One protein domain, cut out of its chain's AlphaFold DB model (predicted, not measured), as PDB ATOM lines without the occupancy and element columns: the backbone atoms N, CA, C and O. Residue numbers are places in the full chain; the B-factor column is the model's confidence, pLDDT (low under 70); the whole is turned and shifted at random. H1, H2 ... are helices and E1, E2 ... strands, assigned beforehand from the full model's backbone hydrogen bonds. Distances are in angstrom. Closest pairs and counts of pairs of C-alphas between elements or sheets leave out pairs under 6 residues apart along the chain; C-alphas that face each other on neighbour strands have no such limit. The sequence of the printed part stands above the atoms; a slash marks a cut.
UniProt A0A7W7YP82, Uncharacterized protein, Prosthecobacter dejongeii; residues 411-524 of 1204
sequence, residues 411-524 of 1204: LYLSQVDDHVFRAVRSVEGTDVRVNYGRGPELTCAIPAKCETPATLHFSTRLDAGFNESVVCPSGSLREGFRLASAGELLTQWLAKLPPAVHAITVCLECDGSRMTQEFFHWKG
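AT A GLANCE: This is residues 411 to 524 of the 1204 residues of an uncharacterized protein of Prosthecobacter dejongeii (UniProt A0A7W7YP82). Two strongly twisted sheets stand partly face to face as a loose-edged sandwich, with the long hairpin of E9 and E10 in the middle of the larger sheet and one helix, H1, packed on both sheets. The hairpin of E2 and E3 makes one end of the long axis, where residues 425 to 430 stick out, and the small hairpin of E7 and E8 lies toward the other end. The printed part has 114 residues, with ten named strands and one named helix in the order E1 to E8, H1, E9, E10, and is mostly strand. The larger sheet runs E2, E3, E10, E9, E5, E6 and is mixed; the smaller runs E1, E4, E8, E7 and is antiparallel. The whole is compact, with a radius of gyration of the C-alphas of 14.9 A, and only just elongated, spanning 45 by 29 by 26 A.

IN THESE COORDINATES: E1, residues 411 to 414, begins at C-alpha 411 (210.708, 205.808, 194.702). E2 is residues 420 to 425 and E3 431 to 435. E4, residues 441 to 447, is 20.0 A long. E5 is residues 455 to 460, 16.9 A long, E6 468 to 471, E7 476 to 478 and E8 481 to 485. H1, residues 487 to 496, is 14.8 A long and begins at C-alpha 487 (212.044, 207.666, 205.647). E9, residues 501 to 510, is 29.2 A long; E10, residues 513 to 522, is 29.6 A long and ends at C-alpha 522 (195.954, 204.114, 209.217).

HOW THE PARTS SIT: In the larger sheet E9 and E10 form an antiparallel hairpin, with N 506 and O 517 2.9 A apart, within hydrogen-bond range. E9 is antiparallel to E5 (N 457 and O 507, 2.7 A), and E5 and E6 are a hairpin (N 456 and O 470, 2.8 A). E3 is parallel to E10 (N 435 and O 520, 3.0 A) and forms a hairpin with E2 (N 423 and O 432, 2.9 A). In the smaller sheet E4 is antiparallel to E1 (N 412 and O 443, 2.9 A) and to E8 (N 444 and O 484, 2.8 A); E7 and E8 are a hairpin (N 478 and O 481, 2.8 A). The two sheets form a sandwich, two sheets face to face: the parts that face each other are 9.7 A centre to centre, and the strands of the one stand at 36 degrees to those of the other. The closest C-alphas of E1 and E10, Leu 411 and Gln 517, are 6.7 A apart. H1 is on both sheets; its closest C-alphas to E4 are Gly 487 and Leu 442, 4.4 A, and to E5 Trp 493 and Phe 458, 7.6 A. In H1, 5 of 6 O i to N i+4 pairs are within hydrogen-bond range. E2 and E7 are apart.

THE WHOLE: The two C-alphas farthest apart, those of Ser 426 and Glu 451, are 45.7 A apart. The printed part has no cut and no long link; E4 to E5 and E5 to E6 are short, the others tight. Mean pLDDT of the printed part is 77.8; 26 residues are under 70, among them 414 to 418, 426 to 431 and 511 to 514.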
ATOM      1  N   LEU A 411     211.037 205.945 193.289       76.31
ATOM      2  CA  LEU A 411     210.708 205.808 194.702       76.31
ATOM      3  C   LEU A 411     210.607 204.325 195.059       76.31
ATOM      4  O   LEU A 411     210.010 203.544 194.316       76.31
ATOM      5  N   TYR A 412     211.183 203.955 196.197       75.25
ATOM      6  CA  TYR A 412     211.161 202.599 196.728       75.25
ATOM      7  C   TYR A 412     210.726 202.656 198.186       75.25
ATOM      8  O   TYR A 412     211.330 203.371 198.983       75.25
ATOM      9  N   LEU A 413     209.680 201.904 198.526       74.62
ATOM     10  CA  LEU A 413     209.190 201.774 199.894       74.62
ATOM     11  C   LEU A 413     209.629 200.415 200.444       74.62
ATOM     12  O   LEU A 413     209.195 199.395 199.906       74.62
ATOM     13  N   SER A 414     210.467 200.405 201.482       68.62
ATOM     14  CA  SER A 414     210.759 199.209 202.288       68.62
ATOM     15  C   SER A 414     209.798 199.151 203.479       68.62
ATOM     16  O   SER A 414     209.380 200.176 204.025       68.62
ATOM     17  N   GLN A 415     209.348 197.945 203.821       65.56
ATOM     18  CA  GLN A 415     208.319 197.730 204.840       65.56
ATOM     19  C   GLN A 415     208.973 197.422 206.189       65.56
ATOM     20  O   GLN A 415     210.066 196.872 206.245       65.56
ATOM     21  N   VAL A 416     208.293 197.787 207.277       58.91
ATOM     22  CA  VAL A 416     208.626 197.319 208.626       58.91
ATOM     23  C   VAL A 416     207.559 196.287 208.988       58.91
ATOM     24  O   VAL A 416     206.397 196.653 209.179       58.91
ATOM     25  N   ASP A 417     207.940 195.009 209.011       54.91
ATOM     26  CA  ASP A 417     207.018 193.856 208.994       54.91
ATOM     27  C   ASP A 417     205.993 193.827 210.150       54.91
ATOM     28  O   ASP A 417     204.898 193.282 210.003       54.91
ATOM     29  N   ASP A 418     206.280 194.484 211.276       58.22
ATOM     30  CA  ASP A 418     205.463 194.408 212.497       58.22
ATOM     31  C   ASP A 418     204.165 195.244 212.474       58.22
ATOM     32  O   ASP A 418     203.333 195.129 213.386       58.22
ATOM     33  N   HIS A 419     203.967 196.118 211.477       70.19
ATOM     34  CA  HIS A 419     202.856 197.084 211.468       70.19
ATOM     35  C   HIS A 419     202.095 197.194 210.139       70.19
ATOM     36  O   HIS A 419     201.721 198.287 209.696       70.19
ATOM     37  N   VAL A 420     201.807 196.055 209.511       72.50
ATOM     38  CA  VAL A 420     200.993 195.984 208.290       72.50
ATOM     39  C   VAL A 420     199.905 194.929 208.441       72.50
ATOM     40  O   VAL A 420     200.155 193.833 208.929       72.50
ATOM     41  N   PHE A 421     198.691 195.231 207.974       73.88
ATOM     42  CA  PHE A 421     197.655 194.211 207.802       73.88
ATOM     43  C   PHE A 421     197.088 194.204 206.379       73.88
ATOM     44  O   PHE A 421     197.138 195.211 205.662       73.88
ATOM     45  N   ARG A 422     196.539 193.052 205.968       72.50
ATOM     46  CA  ARG A 422     195.856 192.882 204.678       72.50
ATOM     47  C   ARG A 422     194.335 192.885 204.832       72.50
ATOM     48  O   ARG A 422     193.775 192.264 205.733       72.50
ATOM     49  N   ALA A 423     193.663 193.566 203.914       72.19
ATOM     50  CA  ALA A 423     192.218 193.519 203.709       72.19
ATOM     51  C   ALA A 423     191.920 193.252 202.228       72.19
ATOM     52  O   ALA A 423     192.820 193.316 201.399       72.19
ATOM     53  N   VAL A 424     190.670 192.963 201.872       69.12
ATOM     54  CA  VAL A 424     190.277 192.731 200.471       69.12
ATOM     55  C   VAL A 424     189.252 193.772 200.052       69.12
ATOM     56  O   VAL A 424     188.249 193.960 200.739       69.12
ATOM     57  N   ARG A 425     189.440 194.444 198.912       71.12
ATOM     58  CA  ARG A 425     188.402 195.340 198.375       71.12
ATOM     59  C   ARG A 425     187.160 194.531 198.034       71.12
ATOM     60  O   ARG A 425     187.202 193.678 197.153       71.12
ATOM     61  N   SER A 426     186.029 194.836 198.666       60.09
ATOM     62  CA  SER A 426     184.799 194.047 198.511       60.09
ATOM     63  C   SER A 426     184.230 194.067 197.087       60.09
ATOM     64  O   SER A 426     183.496 193.159 196.712       60.09
ATOM     65  N   VAL A 427     184.542 195.102 196.301       55.97
ATOM     66  CA  VAL A 427     184.036 195.280 194.928       55.97
ATOM     67  C   VAL A 427     184.925 194.586 193.890       55.97
ATOM     68  O   VAL A 427     184.416 194.066 192.902       55.97
ATOM     69  N   GLU A 428     186.241 194.560 194.117       54.44
ATOM     70  CA  GLU A 428     187.244 194.155 193.116       54.44
ATOM     71  C   GLU A 428     187.945 192.833 193.467       54.44
ATOM     72  O   GLU A 428     188.582 192.230 192.608       54.44
ATOM     73  N   GLY A 429     187.829 192.359 194.715       51.44
ATOM     74  CA  GLY A 429     188.518 191.158 195.193       51.44
ATOM     75  C   GLY A 429     190.040 191.312 195.280       51.44
ATOM     76  O   GLY A 429     190.745 190.313 195.379       51.44
ATOM     77  N   THR A 430     190.548 192.542 195.211       57.84
ATOM     78  CA  THR A 430     191.980 192.852 195.248       57.84
ATOM     79  C   THR A 430     192.461 193.040 196.679       57.84
ATOM     80  O   THR A 430     191.806 193.737 197.464       57.84
ATOM     81  N   ASP A 431     193.629 192.492 196.995       62.34
ATOM     82  CA  ASP A 431     194.294 192.717 198.276       62.34
ATOM     83  C   ASP A 431     194.651 194.201 198.462       62.34
ATOM     84  O   ASP A 431     195.166 194.865 197.562       62.34
ATOM     85  N   VAL A 432     194.399 194.710 199.663       71.31
ATOM     86  CA  VAL A 432     194.770 196.041 200.145       71.31
ATOM     87  C   VAL A 432     195.709 195.851 201.320       71.31
ATOM     88  O   VAL A 432     195.366 195.171 202.286       71.31
ATOM     89  N   ARG A 433     196.884 196.475 201.258       75.50
ATOM     90  CA  ARG A 433     197.822 196.532 202.381       75.50
ATOM     91  C   ARG A 433     197.687 197.872 203.084       75.50
ATOM     92  O   ARG A 433     197.693 198.908 202.420       75.50
ATOM     93  N   VAL A 434     197.578 197.842 204.407       81.88
ATOM     94  CA  VAL A 434     197.402 199.036 205.236       81.88
ATOM     95  C   VAL A 434     198.503 199.072 206.288       81.88
ATOM     96  O   VAL A 434     198.580 198.186 207.137       81.88
ATOM     97  N   ASN A 435     199.345 200.103 206.225       83.38
ATOM     98  CA  ASN A 435     200.397 200.347 207.211       83.38
ATOM     99  C   ASN A 435     199.816 201.052 208.446       83.38
ATOM    100  O   ASN A 435     198.917 201.881 208.310       83.38
ATOM    101  N   TYR A 436     200.359 200.803 209.632       82.94
ATOM    102  CA  TYR A 436     200.068 201.560 210.855       82.94
ATOM    103  C   TYR A 436     201.353 201.788 211.668       82.94
ATOM    104  O   TYR A 436     202.422 201.341 211.276       82.94
ATOM    105  N   GLY A 437     201.302 202.549 212.764       79.06
ATOM    106  CA  GLY A 437     202.487 202.789 213.602       79.06
ATOM    107  C   GLY A 437     203.570 203.662 212.941       79.06
ATOM    108  O   GLY A 437     203.264 204.728 212.400       79.06
ATOM    109  N   ARG A 438     204.846 203.245 213.036       70.81
ATOM    110  CA  ARG A 438     205.967 203.897 212.330       70.81
ATOM    111  C   ARG A 438     205.789 203.628 210.832       70.81
ATOM    112  O   ARG A 438     205.714 202.475 210.434       70.81
ATOM    113  N   GLY A 439     205.628 204.682 210.030       69.06
ATOM    114  CA  GLY A 439     205.401 204.559 208.585       69.06
ATOM    115  C   GLY A 439     206.512 203.784 207.858       69.06
ATOM    116  O   GLY A 439     207.568 203.547 208.444       69.06
ATOM    117  N   PRO A 440     206.287 203.397 206.588       77.19
ATOM    118  CA  PRO A 440     207.270 202.640 205.817       77.19
ATOM    119  C   PRO A 440     208.558 203.444 205.599       77.19
ATOM    120  O   PRO A 440     208.552 204.679 205.593       77.19
ATOM    121  N   GLU A 441     209.659 202.739 205.372       81.50
ATOM    122  CA  GLU A 441     210.913 203.351 204.957       81.50
ATOM    123  C   GLU A 441     210.827 203.782 203.489       81.50
ATOM    124  O   GLU A 441     210.234 203.101 202.656       81.50
ATOM    125  N   LEU A 442     211.417 204.934 203.160       85.19
ATOM    126  CA  LEU A 442     211.379 205.515 201.818       85.19
ATOM    127  C   LEU A 442     212.801 205.754 201.318       85.19
ATOM    128  O   LEU A 442     213.542 206.531 201.916       85.19
ATOM    129  N   THR A 443     213.152 205.146 200.188       85.25
ATOM    130  CA  THR A 443     214.423 205.350 199.487       85.25
ATOM    131  C   THR A 443     214.170 205.937 198.102       85.25
ATOM    132  O   THR A 443     213.333 205.454 197.342       85.25
ATOM    133  N   CYS A 444     214.900 206.992 197.756       84.62
ATOM    134  CA  CYS A 444     214.825 207.670 196.467       84.62
ATOM    135  C   CYS A 444     216.078 207.355 195.650       84.62
ATOM    136  O   CYS A 444     217.191 207.626 196.099       84.62
ATOM    137  N   ALA A 445     215.907 206.815 194.443       80.69
ATOM    138  CA  ALA A 445     216.994 206.635 193.488       80.69
ATOM    139  C   ALA A 445     216.949 207.747 192.439       80.69
ATOM    140  O   ALA A 445     216.072 207.774 191.575       80.69
ATOM    141  N   ILE A 446     217.909 208.665 192.518       81.19
ATOM    142  CA  ILE A 446     218.000 209.852 191.665       81.19
ATOM    143  C   ILE A 446     219.153 209.659 190.674       81.19
ATOM    144  O   ILE A 446     220.235 209.264 191.097       81.19
ATOM    145  N   PRO A 447     219.013 209.946 189.370       77.31
ATOM    146  CA  PRO A 447     220.143 209.885 188.441       77.31
ATOM    147  C   PRO A 447     221.336 210.737 188.913       77.31
ATOM    148  O   PRO A 447     221.173 211.887 189.331       77.31
ATOM    149  N   ALA A 448     222.561 210.204 188.827       74.12
ATOM    150  CA  ALA A 448     223.768 210.928 189.249       74.12
ATOM    151  C   ALA A 448     224.021 212.195 188.419       74.12
ATOM    152  O   ALA A 448     224.645 213.128 188.909       74.12
ATOM    153  N   LYS A 449     223.504 212.229 187.184       69.62
ATOM    154  CA  LYS A 449     223.576 213.379 186.277       69.62
ATOM    155  C   LYS A 449     222.506 214.448 186.532       69.62
ATOM    156  O   LYS A 449     222.529 215.438 185.819       69.62
ATOM    157  N   CYS A 450     221.581 214.251 187.483       67.06
ATOM    158  CA  CYS A 450     220.520 215.234 187.721       67.06
ATOM    159  C   CYS A 450     221.140 216.526 188.292       67.06
ATOM    160  O   CYS A 450     221.742 216.493 189.372       67.06
ATOM    161  N   GLU A 451     221.076 217.639 187.562       64.44
ATOM    162  CA  GLU A 451     221.735 218.893 187.965       64.44
ATOM    163  C   GLU A 451     220.882 219.686 188.963       64.44
ATOM    164  O   GLU A 451     221.424 220.398 189.813       64.44
ATOM    165  N   THR A 452     219.555 219.511 188.920       72.00
ATOM    166  CA  THR A 452     218.640 220.120 189.891       72.00
ATOM    167  C   THR A 452     218.499 219.290 191.176       72.00
ATOM    168  O   THR A 452     218.616 218.058 191.161       72.00
ATOM    169  N   PRO A 453     218.268 219.938 192.334       77.56
ATOM    170  CA  PRO A 453     217.939 219.229 193.563       77.56
ATOM    171  C   PRO A 453     216.562 218.563 193.432       77.56
ATOM    172  O   PRO A 453     215.557 219.237 193.211       77.56
ATOM    173  N   ALA A 454     216.520 217.238 193.592       83.44
ATOM    174  CA  ALA A 454     215.275 216.481 193.531       83.44
ATOM    175  C   ALA A 454     214.314 216.911 194.651       83.44
ATOM    176  O   ALA A 454     214.739 217.114 195.790       83.44
ATOM    177  N   THR A 455     213.021 217.004 194.352       86.56
ATOM    178  CA  THR A 455     211.981 217.390 195.314       86.56
ATOM    179  C   THR A 455     211.021 216.231 195.557       86.56
ATOM    180  O   THR A 455     210.625 215.529 194.631       86.56
ATOM    181  N   LEU A 456     210.664 216.003 196.818       89.44
ATOM    182  CA  LEU A 456     209.654 215.044 197.246       89.44
ATOM    183  C   LEU A 456     208.365 215.774 197.591       89.44
ATOM    184  O   LEU A 456     208.369 216.682 198.415       89.44
ATOM    185  N   HIS A 457     207.261 215.331 197.012       89.44
ATOM    186  CA  HIS A 457     205.923 215.820 197.292       89.44
ATOM    187  C   HIS A 457     205.136 214.724 198.003       89.44
ATOM    188  O   HIS A 457     204.924 213.640 197.455       89.44
ATOM    189  N   PHE A 458     204.689 215.016 199.217       91.38
ATOM    190  CA  PHE A 458     203.787 214.168 199.983       91.38
ATOM    191  C   PHE A 458     202.375 214.728 199.879       91.38
ATOM    192  O   PHE A 458     202.166 215.929 200.041       91.38
ATOM    193  N   SER A 459     201.401 213.868 199.601       88.75
ATOM    194  CA  SER A 459     199.994 214.257 199.514       88.75
ATOM    195  C   SER A 459     199.074 213.138 199.997       88.75
ATOM    196  O   SER A 459     199.441 211.962 199.994       88.75
ATOM    197  N   THR A 460     197.871 213.508 200.437       86.44
ATOM    198  CA  THR A 460     196.812 212.582 200.864       86.44
ATOM    199  C   THR A 460     195.508 212.947 200.166       86.44
ATOM    200  O   THR A 460     195.156 214.119 200.068       86.44
ATOM    201  N   ARG A 461     194.745 211.948 199.713       77.56
ATOM    202  CA  ARG A 461     193.461 212.185 199.017       77.56
ATOM    203  C   ARG A 461     192.340 212.716 199.913       77.56
ATOM    204  O   ARG A 461     191.357 213.243 199.405       77.56
ATOM    205  N   LEU A 462     192.485 212.564 201.228       73.81
ATOM    206  CA  LEU A 462     191.465 212.939 202.208       73.81
ATOM    207  C   LEU A 462     191.360 214.459 202.402       73.81
ATOM    208  O   LEU A 462     190.276 214.965 202.672       73.81
ATOM    209  N   ASP A 463     192.476 215.175 202.249       69.19
ATOM    210  CA  ASP A 463     192.535 216.626 202.410       69.19
ATOM    211  C   ASP A 463     193.734 217.205 201.640       69.19
ATOM    212  O   ASP A 463     194.893 216.892 201.929       69.19
ATOM    213  N   ALA A 464     193.449 218.071 200.665       64.75
ATOM    214  CA  ALA A 464     194.461 218.746 199.854       64.75
ATOM    215  C   ALA A 464     195.324 219.739 200.662       64.75
ATOM    216  O   ALA A 464     196.386 220.146 200.192       64.75
ATOM    217  N   GLY A 465     194.893 220.123 201.870       69.75
ATOM    218  CA  GLY A 465     195.618 221.025 202.766       69.75
ATOM    219  C   GLY A 465     196.896 220.439 203.376       69.75
ATOM    220  O   GLY A 465     197.705 221.196 203.906       69.75
ATOM    221  N   PHE A 466     197.119 219.125 203.275       76.00
ATOM    222  CA  PHE A 466     198.296 218.442 203.837       76.00
ATOM    223  C   PHE A 466     199.382 218.124 202.803       76.00
ATOM    224  O   PHE A 466     200.225 217.256 203.028       76.00
ATOM    225  N   ASN A 467     199.388 218.824 201.671       83.44
ATOM    226  CA  ASN A 467     200.433 218.665 200.669       83.44
ATOM    227  C   ASN A 467     201.726 219.354 201.133       83.44
ATOM    228  O   ASN A 467     201.739 220.561 201.365       83.44
ATOM    229  N   GLU A 468     202.819 218.601 201.248       87.50
ATOM    230  CA  GLU A 468     204.133 219.128 201.635       87.50
ATOM    231  C   GLU A 468     205.156 218.798 200.550       87.50
ATOM    232  O   GLU A 468     205.142 217.706 199.987       87.50
ATOM    233  N   SER A 469     206.026 219.756 200.232       88.38
ATOM    234  CA  SER A 469     207.121 219.569 199.277       88.38
ATOM    235  C   SER A 469     208.441 219.801 199.998       88.38
ATOM    236  O   SER A 469     208.631 220.857 200.600       88.38
ATOM    237  N   VAL A 470     209.332 218.817 199.966       89.69
ATOM    238  CA  VAL A 470     210.604 218.828 200.694       89.69
ATOM    239  C   VAL A 470     211.728 218.466 199.736       89.69
ATOM    240  O   VAL A 470     211.586 217.562 198.919       89.69
ATOM    241  N   VAL A 471     212.865 219.151 199.833       86.56
ATOM    242  CA  VAL A 471     214.048 218.799 199.039       86.56
ATOM    243  C   VAL A 471     214.571 217.435 199.490       86.56
ATOM    244  O   VAL A 471     214.746 217.190 200.685       86.56
ATOM    245  N   CYS A 472     214.809 216.540 198.534       83.31
ATOM    246  CA  CYS A 472     215.319 215.207 198.807       83.31
ATOM    247  C   CYS A 472     216.732 215.300 199.423       83.31
ATOM    248  O   CYS A 472     217.551 216.099 198.952       83.31
ATOM    249  N   PRO A 473     217.050 214.507 200.462       81.81
ATOM    250  CA  PRO A 473     218.370 214.520 201.084       81.81
ATOM    251  C   PRO A 473     219.493 214.204 200.091       81.81
ATOM    252  O   PRO A 473     219.297 213.535 199.076       81.81
ATOM    253  N   SER A 474     220.712 214.649 200.404       73.75
ATOM    254  CA  SER A 474     221.888 214.273 199.614       73.75
ATOM    255  C   SER A 474     222.158 212.775 199.770       73.75
ATOM    256  O   SER A 474     222.408 212.297 200.873       73.75
ATOM    257  N   GLY A 475     222.078 212.038 198.663       73.81
ATOM    258  CA  GLY A 475     222.258 210.590 198.634       73.81
ATOM    259  C   GLY A 475     223.696 210.135 198.384       73.81
ATOM    260  O   GLY A 475     224.514 210.877 197.839       73.81
ATOM    261  N   SER A 476     223.990 208.879 198.726       75.62
ATOM    262  CA  SER A 476     225.265 208.237 198.374       75.62
ATOM    263  C   SER A 476     225.299 207.881 196.885       75.62
ATOM    264  O   SER A 476     224.290 207.454 196.321       75.62
ATOM    265  N   LEU A 477     226.444 208.082 196.226       73.50
ATOM    266  CA  LEU A 477     226.592 207.814 194.794       73.50
ATOM    267  C   LEU A 477     226.951 206.338 194.571       73.50
ATOM    268  O   LEU A 477     227.985 205.874 195.049       73.50
ATOM    269  N   ARG A 478     226.103 205.600 193.851       67.38
ATOM    270  CA  ARG A 478     226.287 204.181 193.510       67.38
ATOM    271  C   ARG A 478     225.793 203.904 192.091       67.38
ATOM    272  O   ARG A 478     224.681 204.285 191.746       67.38
ATOM    273  N   GLU A 479     226.628 203.262 191.271       63.50
ATOM    274  CA  GLU A 479     226.297 202.795 189.906       63.50
ATOM    275  C   GLU A 479     225.546 203.822 189.021       63.50
ATOM    276  O   GLU A 479     224.612 203.482 188.302       63.50
ATOM    277  N   GLY A 480     225.932 205.104 189.061       69.06
ATOM    278  CA  GLY A 480     225.288 206.144 188.243       69.06
ATOM    279  C   GLY A 480     223.994 206.731 188.825       69.06
ATOM    280  O   GLY A 480     223.349 207.545 188.159       69.06
ATOM    281  N   PHE A 481     223.656 206.405 190.076       74.94
ATOM    282  CA  PHE A 481     222.545 206.976 190.844       74.94
ATOM    283  C   PHE A 481     223.017 207.559 192.185       74.94
ATOM    284  O   PHE A 481     224.022 207.133 192.748       74.94
ATOM    285  N   ARG A 482     222.282 208.539 192.712       80.81
ATOM    286  CA  ARG A 482     222.330 209.020 194.094       80.81
ATOM    287  C   ARG A 482     221.159 208.397 194.851       80.81
ATOM    288  O   ARG A 482     220.007 208.665 194.518       80.81
ATOM    289  N   LEU A 483     221.460 207.563 195.840       82.06
ATOM    290  CA  LEU A 483     220.468 206.918 196.699       82.06
ATOM    291  C   LEU A 483     220.289 207.741 197.976       82.06
ATOM    292  O   LEU A 483     221.219 207.830 198.781       82.06
ATOM    293  N   ALA A 484     219.120 208.354 198.143       84.56
ATOM    294  CA  ALA A 484     218.774 209.175 199.300       84.56
ATOM    295  C   ALA A 484     217.719 208.475 200.167       84.56
ATOM    296  O   ALA A 484     216.674 208.066 199.662       84.56
ATOM    297  N   SER A 485     217.977 208.360 201.473       84.44
ATOM    298  CA  SER A 485     216.969 207.897 202.433       84.44
ATOM    299  C   SER A 485     216.076 209.067 202.841       84.44
ATOM    300  O   SER A 485     216.570 210.103 203.279       84.44
ATOM    301  N   ALA A 486     214.767 208.904 202.683       85.44
ATOM    302  CA  ALA A 486     213.742 209.899 202.982       85.44
ATOM    303  C   ALA A 486     212.688 209.383 203.985       85.44
ATOM    304  O   ALA A 486     211.634 210.000 204.151       85.44
ATOM    305  N   GLY A 487     212.964 208.269 204.675       83.88
ATOM    306  CA  GLY A 487     212.044 207.666 205.647       83.88
ATOM    307  C   GLY A 487     211.706 208.584 206.829       83.88
ATOM    308  O   GLY A 487     210.549 208.667 207.246       83.88
ATOM    309  N   GLU A 488     212.682 209.346 207.332       84.00
ATOM    310  CA  GLU A 488     212.447 210.319 208.411       84.00
ATOM    311  C   GLU A 488     211.522 211.458 207.968       84.00
ATOM    312  O   GLU A 488     210.625 211.843 208.717       84.00
ATOM    313  N   LEU A 489     211.690 211.956 206.737       87.44
ATOM    314  CA  LEU A 489     210.837 213.004 206.169       87.44
ATOM    315  C   LEU A 489     209.389 212.521 206.041       87.44
ATOM    316  O   LEU A 489     208.463 213.219 206.455       87.44
ATOM    317  N   LEU A 490     209.200 211.297 205.538       87.81
ATOM    318  CA  LEU A 490     207.881 210.675 205.456       87.81
ATOM    319  C   LEU A 490     207.264 210.501 206.851       87.81
ATOM    320  O   LEU A 490     206.105 210.849 207.059       87.81
ATOM    321  N   THR A 491     208.039 210.030 207.829       86.75
ATOM    322  CA  THR A 491     207.574 209.837 209.213       86.75
ATOM    323  C   THR A 491     207.156 211.156 209.870       86.75
ATOM    324  O   THR A 491     206.118 211.219 210.531       86.75
ATOM    325  N   GLN A 492     207.924 212.228 209.663       87.06
ATOM    326  CA  GLN A 492     207.594 213.564 210.164       87.06
ATOM    327  C   GLN A 492     206.322 214.119 209.517       87.06
ATOM    328  O   GLN A 492     205.494 214.710 210.209       87.06
ATOM    329  N   TRP A 493     206.133 213.905 208.215       90.75
ATOM    330  CA  TRP A 493     204.908 214.308 207.526       90.75
ATOM    331  C   TRP A 493     203.688 213.513 208.017       90.75
ATOM    332  O   TRP A 493     202.676 214.101 208.398       90.75
ATOM    333  N   LEU A 494     203.808 212.186 208.140       88.88
ATOM    334  CA  LEU A 494     202.776 211.304 208.707       88.88
ATOM    335  C   LEU A 494     202.379 211.686 210.142       88.88
ATOM    336  O   LEU A 494     201.255 211.423 210.580       88.88
ATOM    337  N   ALA A 495     203.287 212.295 210.909       86.31
ATOM    338  CA  ALA A 495     202.992 212.784 212.250       86.31
ATOM    339  C   ALA A 495     201.994 213.956 212.255       86.31
ATOM    340  O   ALA A 495     201.236 214.076 213.215       86.31
ATOM    341  N   LYS A 496     201.962 214.769 211.187       87.75
ATOM    342  CA  LYS A 496     201.087 215.946 211.043       87.75
ATOM    343  C   LYS A 496     199.655 215.591 210.619       87.75
ATOM    344  O   LYS A 496     198.767 216.428 210.753       87.75
ATOM    345  N   LEU A 497     199.430 214.384 210.096       88.44
ATOM    346  CA  LEU A 497     198.119 213.949 209.614       88.44
ATOM    347  C   LEU A 497     197.127 213.713 210.770       88.44
ATOM    348  O   LEU A 497     197.521 213.179 211.814       88.44
ATOM    349  N   PRO A 498     195.837 214.064 210.595       87.25
ATOM    350  CA  PRO A 498     194.802 213.768 211.584       87.25
ATOM    351  C   PRO A 498     194.527 212.254 211.684       87.25
ATOM    352  O   PRO A 498     194.843 211.510 210.759       87.25
ATOM    353  N   PRO A 499     193.902 211.764 212.773       87.38
ATOM    354  CA  PRO A 499     193.501 210.360 212.882       87.38
ATOM    355  C   PRO A 499     192.468 209.958 211.813       87.38
ATOM    356  O   PRO A 499     191.278 210.272 211.914       87.38
ATOM    357  N   ALA A 500     192.926 209.267 210.774       88.75
ATOM    358  CA  ALA A 500     192.114 208.747 209.681       88.75
ATOM    359  C   ALA A 500     192.855 207.619 208.947       88.75
ATOM    360  O   ALA A 500     194.035 207.345 209.189       88.75
ATOM    361  N   VAL A 501     192.165 206.969 208.014       89.62
ATOM    362  CA  VAL A 501     192.826 206.132 207.010       89.62
ATOM    363  C   VAL A 501     193.152 207.002 205.801       89.62
ATOM    364  O   VAL A 501     192.254 207.607 205.221       89.62
ATOM    365  N   HIS A 502     194.430 207.065 205.431       88.06
ATOM    366  CA  HIS A 502     194.954 207.907 204.360       88.06
ATOM    367  C   HIS A 502     195.396 207.071 203.161       88.06
ATOM    368  O   HIS A 502     196.147 206.109 203.313       88.06
ATOM    369  N   ALA A 503     194.975 207.484 201.964       88.00
ATOM    370  CA  ALA A 503     195.609 207.096 200.708       88.00
ATOM    371  C   ALA A 503     196.716 208.113 200.412       88.00
ATOM    372  O   ALA A 503     196.424 209.258 200.051       88.00
ATOM    373  N   ILE A 504     197.963 207.712 200.643       87.81
ATOM    374  CA  ILE A 504     199.140 208.569 200.538       87.81
ATOM    375  C   ILE A 504     199.735 208.428 199.152       87.81
ATOM    376  O   ILE A 504     199.876 207.323 198.631       87.81
ATOM    377  N   THR A 505     200.129 209.562 198.592       87.88
ATOM    378  CA  THR A 505     200.825 209.661 197.322       87.88
ATOM    379  C   THR A 505     202.142 210.384 197.559       87.88
ATOM    380  O   THR A 505     202.160 211.546 197.973       87.88
ATOM    381  N   VAL A 506     203.242 209.677 197.309       87.38
ATOM    382  CA  VAL A 506     204.603 210.216 197.346       87.38
ATOM    383  C   VAL A 506     205.055 210.415 195.914       87.38
ATOM    384  O   VAL A 506     204.920 209.512 195.092       87.38
ATOM    385  N   CYS A 507     205.584 211.588 195.609       86.06
ATOM    386  CA  CYS A 507     206.025 211.937 194.274       86.06
ATOM    387  C   CYS A 507     207.439 212.517 194.316       86.06
ATOM    388  O   CYS A 507     207.687 213.463 195.050       86.06
ATOM    389  N   LEU A 508     208.354 211.965 193.528       83.50
ATOM    390  CA  LEU A 508     209.709 212.463 193.324       83.50
ATOM    391  C   LEU A 508     209.767 213.228 192.005       83.50
ATOM    392  O   LEU A 508     209.401 212.684 190.966       83.50
ATOM    393  N   GLU A 509     210.260 214.458 192.053       81.56
ATOM    394  CA  GLU A 509     210.474 215.326 190.899       81.56
ATOM    395  C   GLU A 509     211.978 215.626 190.748       81.56
ATOM    396  O   GLU A 509     212.611 216.095 191.694       81.56
ATOM    397  N   CYS A 510     212.575 215.322 189.589       78.00
ATOM    398  CA  CYS A 510     213.979 215.641 189.256       78.00
ATOM    399  C   CYS A 510     214.095 215.936 187.760       78.00
ATOM    400  O   CYS A 510     213.636 215.119 186.964       78.00
ATOM    401  N   ASP A 511     214.712 217.061 187.377       68.31
ATOM    402  CA  ASP A 511     214.965 217.444 185.973       68.31
ATOM    403  C   ASP A 511     213.752 217.215 185.035       68.31
ATOM    404  O   ASP A 511     213.877 216.667 183.941       68.31
ATOM    405  N   GLY A 512     212.547 217.590 185.484       58.78
ATOM    406  CA  GLY A 512     211.304 217.461 184.709       58.78
ATOM    407  C   GLY A 512     210.689 216.055 184.646       58.78
ATOM    408  O   GLY A 512     209.623 215.903 184.058       58.78
ATOM    409  N   SER A 513     211.309 215.042 185.262       58.06
ATOM    410  CA  SER A 513     210.736 213.695 185.423       58.06
ATOM    411  C   SER A 513     209.965 213.587 186.739       58.06
ATOM    412  O   SER A 513     210.450 214.060 187.774       58.06
ATOM    413  N   ARG A 514     208.798 212.931 186.722       68.88
ATOM    414  CA  ARG A 514     207.899 212.822 187.877       68.88
ATOM    415  C   ARG A 514     207.531 211.368 188.168       68.88
ATOM    416  O   ARG A 514     206.745 210.736 187.469       68.88
ATOM    417  N   MET A 515     208.015 210.848 189.291       73.56
ATOM    418  CA  MET A 515     207.809 209.455 189.700       73.56
ATOM    419  C   MET A 515     206.902 209.393 190.918       73.56
ATOM    420  O   MET A 515     207.181 210.035 191.921       73.56
ATOM    421  N   THR A 516     205.823 208.615 190.853       75.38
ATOM    422  CA  THR A 516     204.790 208.594 191.900       75.38
ATOM    423  C   THR A 516     204.585 207.190 192.465       75.38
ATOM    424  O   THR A 516     204.574 206.216 191.716       75.38
ATOM    425  N   GLN A 517     204.379 207.092 193.779       79.38
ATOM    426  CA  GLN A 517     204.059 205.862 194.496       79.38
ATOM    427  C   GLN A 517     202.879 206.084 195.451       79.38
ATOM    428  O   GLN A 517     202.825 207.095 196.151       79.38
ATOM    429  N   GLU A 518     201.937 205.136 195.489       82.56
ATOM    430  CA  GLU A 518     200.742 205.200 196.341       82.56
ATOM    431  C   GLU A 518     200.686 204.045 197.348       82.56
ATOM    432  O   GLU A 518     201.013 202.906 197.009       82.56
ATOM    433  N   PHE A 519     200.245 204.323 198.578       85.12
ATOM    434  CA  PHE A 519     200.007 203.310 199.615       85.12
ATOM    435  C   PHE A 519     198.973 203.777 200.653       85.12
ATOM    436  O   PHE A 519     198.655 204.964 200.738       85.12
ATOM    437  N   PHE A 520     198.452 202.851 201.466       87.25
ATOM    438  CA  PHE A 520     197.517 203.169 202.550       87.25
ATOM    439  C   PHE A 520     198.202 203.191 203.918       87.25
ATOM    440  O   PHE A 520     199.032 202.328 204.226       87.25
ATOM    441  N   HIS A 521     197.813 204.151 204.760       88.56
ATOM    442  CA  HIS A 521     198.262 204.258 206.147       88.56
ATOM    443  C   HIS A 521     197.098 204.604 207.084       88.56
ATOM    444  O   HIS A 521     196.355 205.552 206.832       88.56
ATOM    445  N   TRP A 522     196.945 203.855 208.174       89.62
ATOM    446  CA  TRP A 522     195.954 204.114 209.217       89.62
ATOM    447  C   TRP A 522     196.593 204.882 210.374       89.62
ATOM    448  O   TRP A 522     197.225 204.311 211.266       89.62
ATOM    449  N   LYS A 523     196.369 206.199 210.396       89.56
ATOM    450  CA  LYS A 523     196.826 207.083 211.465       89.56
ATOM    451  C   LYS A 523     195.924 206.942 212.695       89.56
ATOM    452  O   LYS A 523     194.713 207.125 212.608       89.56
ATOM    453  N   GLY A 524     196.523 206.635 213.846       85.75
ATOM    454  CA  GLY A 524     195.813 206.473 215.121       85.75
ATOM    455  C   GLY A 524     195.412 205.034 215.459       85.75
ATOM    456  O   GLY A 524     194.835 204.818 216.521       85.75
TER     457      GLY A 524